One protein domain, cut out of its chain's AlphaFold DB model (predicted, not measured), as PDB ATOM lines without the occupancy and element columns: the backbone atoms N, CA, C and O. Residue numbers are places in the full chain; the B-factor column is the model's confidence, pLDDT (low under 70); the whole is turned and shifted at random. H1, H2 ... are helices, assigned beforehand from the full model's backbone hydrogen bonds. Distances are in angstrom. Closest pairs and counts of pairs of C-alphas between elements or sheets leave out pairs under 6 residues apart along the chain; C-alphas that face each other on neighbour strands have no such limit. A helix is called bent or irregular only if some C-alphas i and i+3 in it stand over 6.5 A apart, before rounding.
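What this domain is: This is residues 655 to 718 of the 749 residues of the protein "LADA_0B07162g1_1" of Lachancea dasiensis (UniProt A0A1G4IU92). A long helix, H1, and a shorter one, H2, make a helical hairpin with unequal arms: H2 folds back beside the last part of H1, and residues 655 to 678 of H1 stick out as a long free arm. The printed part has 64 residues with two named helices, H1 then H2, no named strand, and is all helix. It is extended, with a radius of gyration of the C-alphas of 17.1 A and spans of 59 by 20 by 11 A.

Where its parts are: H1, residues 655 to 692, begins at C-alpha 655 (267.794, 116.699, 142.508) and is 54.6 A long. It is irregular, but only just: C-alphas 684 and 687 are 6.9 A apart. H2, residues 697 to 715, is 26.9 A long and ends at C-alpha 715 (237.512, 112.583, 135.488).

How they stand to each other: H1 touches H2 with residues 683 to 692 alone; the closest C-alphas, of Ser 691 and Ala 700, are 5.1 A apart. This helical hairpin has a shallow tilt of 15 degrees, opposite ways. Every O i to N i+4 pair is within hydrogen-bond range in H2, and 31 of 34 in H1.

The domain as a whole: The C-alphas farthest apart, of Lys 655 and Gly 695, are 59.3 A apart. The printed part has no cut, and the link from H1 to H2 is tight. Residues 686 to 695 have pLDDT under 70.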
ATOM      1  N   LYS A 655     267.537 117.812 143.442       96.50
ATOM      2  CA  LYS A 655     267.794 116.699 142.508       96.50
ATOM      3  C   LYS A 655     266.990 115.451 142.865       96.50
ATOM      4  O   LYS A 655     266.414 114.804 141.988       96.50
ATOM      5  N   PHE A 656     266.932 115.109 144.151       96.81
ATOM      6  CA  PHE A 656     266.111 114.007 144.640       96.81
ATOM      7  C   PHE A 656     264.631 114.235 144.316       96.81
ATOM      8  O   PHE A 656     263.972 113.333 143.794       96.81
ATOM      9  N   PHE A 657     264.119 115.437 144.584       96.88
ATOM     10  CA  PHE A 657     262.732 115.808 144.333       96.88
ATOM     11  C   PHE A 657     262.393 115.779 142.841       96.88
ATOM     12  O   PHE A 657     261.383 115.198 142.460       96.88
ATOM     13  N   GLU A 658     263.253 116.319 141.978       96.75
ATOM     14  CA  GLU A 658     263.091 116.273 140.522       96.75
ATOM     15  C   GLU A 658     263.059 114.834 140.003       96.75
ATOM     16  O   GLU A 658     262.170 114.471 139.226       96.75
ATOM     17  N   GLY A 659     263.967 113.978 140.482       97.06
ATOM     18  CA  GLY A 659     263.970 112.554 140.156       97.06
ATOM     19  C   GLY A 659     262.721 111.830 140.667       97.06
ATOM     20  O   GLY A 659     262.154 110.986 139.968       97.06
ATOM     21  N   HIS A 660     262.255 112.165 141.870       96.81
ATOM     22  CA  HIS A 660     261.025 111.621 142.439       96.81
ATOM     23  C   HIS A 660     259.788 112.053 141.641       96.81
ATOM     24  O   HIS A 660     258.971 111.208 141.278       96.81
ATOM     25  N   GLU A 661     259.669 113.334 141.301       96.00
ATOM     26  CA  GLU A 661     258.582 113.875 140.485       96.00
ATOM     27  C   GLU A 661     258.588 113.308 139.065       96.00
ATOM     28  O   GLU A 661     257.537 112.936 138.545       96.00
ATOM     29  N   ALA A 662     259.758 113.157 138.443       95.06
ATOM     30  CA  ALA A 662     259.880 112.502 137.144       95.06
ATOM     31  C   ALA A 662     259.356 111.057 137.193       95.06
ATOM     32  O   ALA A 662     258.526 110.677 136.363       95.06
ATOM     33  N   ARG A 663     259.756 110.274 138.205       95.19
ATOM     34  CA  ARG A 663     259.222 108.917 138.422       95.19
ATOM     35  C   ARG A 663     257.717 108.930 138.672       95.19
ATOM     36  O   ARG A 663     257.012 108.112 138.087       95.19
ATOM     37  N   ARG A 664     257.214 109.867 139.482       94.81
ATOM     38  CA  ARG A 664     255.779 110.033 139.751       94.81
ATOM     39  C   ARG A 664     254.997 110.284 138.465       94.81
ATOM     40  O   ARG A 664     253.980 109.631 138.262       94.81
ATOM     41  N   ARG A 665     255.471 111.160 137.573       89.88
ATOM     42  CA  ARG A 665     254.814 111.430 136.278       89.88
ATOM     43  C   ARG A 665     254.796 110.200 135.365       89.88
ATOM     44  O   ARG A 665     253.766 109.904 134.762       89.88
ATOM     45  N   VAL A 666     255.906 109.464 135.280       92.69
ATOM     46  CA  VAL A 666     255.989 108.224 134.482       92.69
ATOM     47  C   VAL A 666     255.037 107.157 135.027       92.69
ATOM     48  O   VAL A 666     254.301 106.521 134.269       92.69
ATOM     49  N   GLU A 667     255.012 106.985 136.346       92.69
ATOM     50  CA  GLU A 667     254.136 106.023 137.006       92.69
ATOM     51  C   GLU A 667     252.664 106.436 136.911       92.69
ATOM     52  O   GLU A 667     251.806 105.589 136.679       92.69
ATOM     53  N   GLU A 668     252.354 107.730 136.977       88.75
ATOM     54  CA  GLU A 668     250.996 108.245 136.796       88.75
ATOM     55  C   GLU A 668     250.464 107.947 135.389       88.75
ATOM     56  O   GLU A 668     249.316 107.523 135.238       88.75
ATOM     57  N   ALA A 669     251.307 108.036 134.355       86.56
ATOM     58  CA  ALA A 669     250.935 107.604 133.009       86.56
ATOM     59  C   ALA A 669     250.623 106.094 132.953       86.56
ATOM     60  O   ALA A 669     249.675 105.668 132.282       86.56
ATOM     61  N   ARG A 670     251.381 105.264 133.682       92.75
ATOM     62  CA  ARG A 670     251.128 103.817 133.800       92.75
ATOM     63  C   ARG A 670     249.831 103.529 134.563       92.75
ATOM     64  O   ARG A 670     249.012 102.735 134.098       92.75
ATOM     65  N   LEU A 671     249.615 104.190 135.698       84.56
ATOM     66  CA  LEU A 671     248.410 104.071 136.518       84.56
ATOM     67  C   LEU A 671     247.171 104.579 135.784       84.56
ATOM     68  O   LEU A 671     246.099 103.993 135.937       84.56
ATOM     69  N   SER A 672     247.302 105.614 134.953       84.00
ATOM     70  CA  SER A 672     246.212 106.077 134.097       84.00
ATOM     71  C   SER A 672     245.793 104.990 133.113       84.00
ATOM     72  O   SER A 672     244.609 104.682 133.041       84.00
ATOM     73  N   LYS A 673     246.739 104.302 132.451       88.12
ATOM     74  CA  LYS A 673     246.424 103.162 131.565       88.12
ATOM     75  C   LYS A 673     245.712 102.026 132.302       88.12
ATOM     76  O   LYS A 673     244.810 101.400 131.749       88.12
ATOM     77  N   ILE A 674     246.108 101.745 133.546       87.12
ATOM     78  CA  ILE A 674     245.450 100.726 134.378       87.12
ATOM     79  C   ILE A 674     244.022 101.154 134.719       87.12
ATOM     80  O   ILE A 674     243.108 100.347 134.559       87.12
ATOM     81  N   ARG A 675     243.817 102.409 135.132       87.44
ATOM     82  CA  ARG A 675     242.485 102.973 135.397       87.44
ATOM     83  C   ARG A 675     241.604 102.941 134.153       87.44
ATOM     84  O   ARG A 675     240.465 102.496 134.235       87.44
ATOM     85  N   ASP A 676     242.143 103.313 132.997       83.38
ATOM     86  CA  ASP A 676     241.413 103.271 131.730       83.38
ATOM     87  C   ASP A 676     241.035 101.829 131.361       83.38
ATOM     88  O   ASP A 676     239.906 101.576 130.942       83.38
ATOM     89  N   ARG A 677     241.922 100.849 131.596       86.19
ATOM     90  CA  ARG A 677     241.613  99.420 131.420       86.19
ATOM     91  C   ARG A 677     240.546  98.939 132.400       86.19
ATOM     92  O   ARG A 677     239.658  98.195 131.999       86.19
ATOM     93  N   GLN A 678     240.609  99.350 133.665       84.69
ATOM     94  CA  GLN A 678     239.604  99.011 134.676       84.69
ATOM     95  C   GLN A 678     238.233  99.578 134.309       84.69
ATOM     96  O   GLN A 678     237.251  98.842 134.341       84.69
ATOM     97  N   LEU A 679     238.172 100.843 133.891       81.56
ATOM     98  CA  LEU A 679     236.943 101.479 133.422       81.56
ATOM     99  C   LEU A 679     236.416 100.791 132.163       81.56
ATOM    100  O   LEU A 679     235.242 100.433 132.111       81.56
ATOM    101  N   THR A 680     237.284 100.517 131.189       81.19
ATOM    102  CA  THR A 680     236.906  99.789 129.969       81.19
ATOM    103  C   THR A 680     236.345  98.411 130.306       81.19
ATOM    104  O   THR A 680     235.293  98.050 129.792       81.19
ATOM    105  N   ASN A 681     236.983  97.659 131.207       83.31
ATOM    106  CA  ASN A 681     236.519  96.338 131.635       83.31
ATOM    107  C   ASN A 681     235.187  96.400 132.391       83.31
ATOM    108  O   ASN A 681     234.304  95.587 132.127       83.31
ATOM    109  N   TYR A 682     235.028  97.360 133.305       81.44
ATOM    110  CA  TYR A 682     233.790  97.574 134.060       81.44
ATOM    111  C   TYR A 682     232.603  97.820 133.121       81.44
ATOM    112  O   TYR A 682     231.532  97.221 133.250       81.44
ATOM    113  N   TYR A 683     232.829  98.658 132.113       77.75
ATOM    114  CA  TYR A 683     231.838  99.003 131.109       77.75
ATOM    115  C   TYR A 683     231.620  97.878 130.077       77.75
ATOM    116  O   TYR A 683     230.479  97.626 129.689       77.75
ATOM    117  N   ALA A 684     232.662  97.149 129.678       78.56
ATOM    118  CA  ALA A 684     232.553  96.051 128.718       78.56
ATOM    119  C   ALA A 684     231.873  94.798 129.299       78.56
ATOM    120  O   ALA A 684     231.029  94.206 128.628       78.56
ATOM    121  N   ASN A 685     232.209  94.403 130.533       73.88
ATOM    122  CA  ASN A 685     231.834  93.092 131.074       73.88
ATOM    123  C   ASN A 685     230.669  93.142 132.074       73.88
ATOM    124  O   ASN A 685     229.758  92.327 131.971       73.88
ATOM    125  N   ASP A 686     230.627  94.097 133.008       63.78
ATOM    126  CA  ASP A 686     229.677  94.019 134.136       63.78
ATOM    127  C   ASP A 686     228.380  94.802 133.912       63.78
ATOM    128  O   ASP A 686     227.292  94.357 134.298       63.78
ATOM    129  N   HIS A 687     228.456  95.972 133.273       62.50
ATOM    130  CA  HIS A 687     227.280  96.837 133.133       62.50
ATOM    131  C   HIS A 687     226.264  96.304 132.114       62.50
ATOM    132  O   HIS A 687     225.051  96.433 132.307       62.50
ATOM    133  N   MET A 688     226.763  95.676 131.047       63.19
ATOM    134  CA  MET A 688     225.951  95.032 130.014       63.19
ATOM    135  C   MET A 688     225.230  93.797 130.563       63.19
ATOM    136  O   MET A 688     224.011  93.696 130.430       63.19
ATOM    137  N   TYR A 689     225.945  92.891 131.236       61.06
ATOM    138  CA  TYR A 689     225.365  91.633 131.712       61.06
ATOM    139  C   TYR A 689     224.299  91.840 132.796       61.06
ATOM    140  O   TYR A 689     223.242  91.209 132.747       61.06
ATOM    141  N   ASN A 690     224.511  92.782 133.719       63.53
ATOM    142  CA  ASN A 690     223.531  93.061 134.770       63.53
ATOM    143  C   ASN A 690     222.300  93.828 134.261       63.53
ATOM    144  O   ASN A 690     221.193  93.605 134.753       63.53
ATOM    145  N   SER A 691     222.455  94.688 133.248       62.69
ATOM    146  CA  SER A 691     221.324  95.443 132.688       62.69
ATOM    147  C   SER A 691     220.480  94.609 131.718       62.69
ATOM    148  O   SER A 691     219.258  94.748 131.696       62.69
ATOM    149  N   ILE A 692     221.094  93.688 130.961       62.09
ATOM    150  CA  ILE A 692     220.368  92.758 130.076       62.09
ATOM    151  C   ILE A 692     219.465  91.821 130.894       62.09
ATOM    152  O   ILE A 692     218.353  91.515 130.465       62.09
ATOM    153  N   ARG A 693     219.887  91.433 132.104       68.00
ATOM    154  CA  ARG A 693     219.105  90.566 132.999       68.00
ATOM    155  C   ARG A 693     217.785  91.200 133.471       68.00
ATOM    156  O   ARG A 693     216.856  90.469 133.795       68.00
ATOM    157  N   ASN A 694     217.680  92.532 133.450       66.81
ATOM    158  CA  ASN A 694     216.489  93.277 133.877       66.81
ATOM    159  C   ASN A 694     215.558  93.702 132.722       66.81
ATOM    160  O   ASN A 694     214.566  94.387 132.965       66.81
ATOM    161  N   GLY A 695     215.815  93.251 131.488       63.03
ATOM    162  CA  GLY A 695     214.747  93.075 130.497       63.03
ATOM    163  C   GLY A 695     214.574  94.126 129.397       63.03
ATOM    164  O   GLY A 695     213.641  93.979 128.614       63.03
ATOM    165  N   ASP A 696     215.446  95.124 129.233       78.62
ATOM    166  CA  ASP A 696     215.431  95.919 127.994       78.62
ATOM    167  C   ASP A 696     216.844  96.318 127.549       78.62
ATOM    168  O   ASP A 696     217.539  97.128 128.162       78.62
ATOM    169  N   ARG A 697     217.293  95.732 126.436       76.25
ATOM    170  CA  ARG A 697     218.618  95.996 125.858       76.25
ATOM    171  C   ARG A 697     218.779  97.474 125.482       76.25
ATOM    172  O   ARG A 697     219.895  97.999 125.501       76.25
ATOM    173  N   LYS A 698     217.677  98.163 125.157       83.50
ATOM    174  CA  LYS A 698     217.699  99.588 124.804       83.50
ATOM    175  C   LYS A 698     217.960 100.467 126.022       83.50
ATOM    176  O   LYS A 698     218.819 101.343 125.940       83.50
ATOM    177  N   SER A 699     217.293 100.209 127.149       79.44
ATOM    178  CA  SER A 699     217.521 100.968 128.387       79.44
ATOM    179  C   SER A 699     218.934 100.739 128.924       79.44
ATOM    180  O   SER A 699     219.626 101.708 129.221       79.44
ATOM    181  N   ALA A 700     219.417  99.493 128.887       75.25
ATOM    182  CA  ALA A 700     220.791  99.136 129.237       75.25
ATOM    183  C   ALA A 700     221.833  99.956 128.456       75.25
ATOM    184  O   ALA A 700     222.807 100.444 129.022       75.25
ATOM    185  N   THR A 701     221.607 100.148 127.154       80.12
ATOM    186  CA  THR A 701     222.520 100.912 126.288       80.12
ATOM    187  C   THR A 701     222.483 102.415 126.600       80.12
ATOM    188  O   THR A 701     223.510 103.093 126.528       80.12
ATOM    189  N   ILE A 702     221.314 102.955 126.957       84.69
ATOM    190  CA  ILE A 702     221.152 104.367 127.339       84.69
ATOM    191  C   ILE A 702     221.815 104.633 128.696       84.69
ATOM    192  O   ILE A 702     222.595 105.580 128.816       84.69
ATOM    193  N   ASP A 703     221.565 103.776 129.686       79.00
ATOM    194  CA  ASP A 703     222.151 103.887 131.024       79.00
ATOM    195  C   ASP A 703     223.669 103.716 130.982       79.00
ATOM    196  O   ASP A 703     224.392 104.470 131.634       79.00
ATOM    197  N   PHE A 704     224.166 102.811 130.136       82.06
ATOM    198  CA  PHE A 704     225.588 102.669 129.845       82.06
ATOM    199  C   PHE A 704     226.209 103.977 129.342       82.06
ATOM    200  O   PHE A 704     227.184 104.463 129.913       82.06
ATOM    201  N   ARG A 705     225.625 104.590 128.301       84.06
ATOM    202  CA  ARG A 705     226.129 105.855 127.738       84.06
ATOM    203  C   ARG A 705     226.077 106.987 128.759       84.06
ATOM    204  O   ARG A 705     226.987 107.809 128.800       84.06
ATOM    205  N   LYS A 706     225.032 107.029 129.585       88.44
ATOM    206  CA  LYS A 706     224.874 108.040 130.634       88.44
ATOM    207  C   LYS A 706     225.903 107.867 131.751       88.44
ATOM    208  O   LYS A 706     226.510 108.852 132.155       88.44
ATOM    209  N   SER A 707     226.108 106.636 132.217       83.12
ATOM    210  CA  SER A 707     227.115 106.297 133.229       83.12
ATOM    211  C   SER A 707     228.521 106.614 132.722       83.12
ATOM    212  O   SER A 707     229.270 107.303 133.409       83.12
ATOM    213  N   ARG A 708     228.846 106.225 131.481       84.69
ATOM    214  CA  ARG A 708     230.119 106.571 130.838       84.69
ATOM    215  C   ARG A 708     230.338 108.084 130.784       84.69
ATOM    216  O   ARG A 708     231.355 108.541 131.285       84.69
ATOM    217  N   LYS A 709     229.371 108.856 130.272       87.94
ATOM    218  CA  LYS A 709     229.472 110.326 130.212       87.94
ATOM    219  C   LYS A 709     229.622 110.976 131.586       87.94
ATOM    220  O   LYS A 709     230.344 111.955 131.722       87.94
ATOM    221  N   ALA A 710     228.938 110.453 132.604       86.06
ATOM    222  CA  ALA A 710     229.079 110.952 133.969       86.06
ATOM    223  C   ALA A 710     230.493 110.700 134.511       86.06
ATOM    224  O   ALA A 710     231.082 111.584 135.127       86.06
ATOM    225  N   THR A 711     231.054 109.520 134.244       82.62
ATOM    226  CA  THR A 711     232.437 109.210 134.603       82.62
ATOM    227  C   THR A 711     233.412 110.115 133.860       82.62
ATOM    228  O   THR A 711     234.253 110.706 134.520       82.62
ATOM    229  N   GLU A 712     233.257 110.288 132.543       86.50
ATOM    230  CA  GLU A 712     234.069 111.190 131.704       86.50
ATOM    231  C   GLU A 712     234.066 112.630 132.234       86.50
ATOM    232  O   GLU A 712     235.124 113.238 132.384       86.50
ATOM    233  N   ALA A 713     232.889 113.142 132.606       87.19
ATOM    234  CA  ALA A 713     232.746 114.465 133.206       87.19
ATOM    235  C   ALA A 713     233.447 114.573 134.571       87.19
ATOM    236  O   ALA A 713     234.101 115.575 134.842       87.19
ATOM    237  N   ASN A 714     233.358 113.542 135.419       77.88
ATOM    238  CA  ASN A 714     233.992 113.543 136.741       77.88
ATOM    239  C   ASN A 714     235.520 113.431 136.677       77.88
ATOM    240  O   ASN A 714     236.203 113.947 137.558       77.88
ATOM    241  N   ILE A 715     236.061 112.736 135.672       81.38
ATOM    242  CA  ILE A 715     237.512 112.583 135.488       81.38
ATOM    243  C   ILE A 715     238.121 113.664 134.584       81.38
ATOM    244  O   ILE A 715     239.343 113.708 134.460       81.38
ATOM    245  N   GLY A 716     237.295 114.490 133.934       84.94
ATOM    246  CA  GLY A 716     237.738 115.538 133.010       84.94
ATOM    247  C   GLY A 716     238.388 115.016 131.724       84.94
ATOM    248  O   GLY A 716     239.193 115.721 131.125       84.94
ATOM    249  N   ARG A 717     238.097 113.778 131.301       81.69
ATOM    250  CA  ARG A 717     238.631 113.188 130.059       81.69
ATOM    251  C   ARG A 717     237.662 112.187 129.437       81.69
ATOM    252  O   ARG A 717     236.959 111.477 130.155       81.69
ATOM    253  N   GLU A 718     237.665 112.093 128.109       83.62
ATOM    254  CA  GLU A 718     236.861 111.105 127.380       83.62
ATOM    255  C   GLU A 718     237.426 109.688 127.552       83.62
ATOM    256  O   GLU A 718     238.631 109.449 127.431       83.62
TER     257      GLU A 718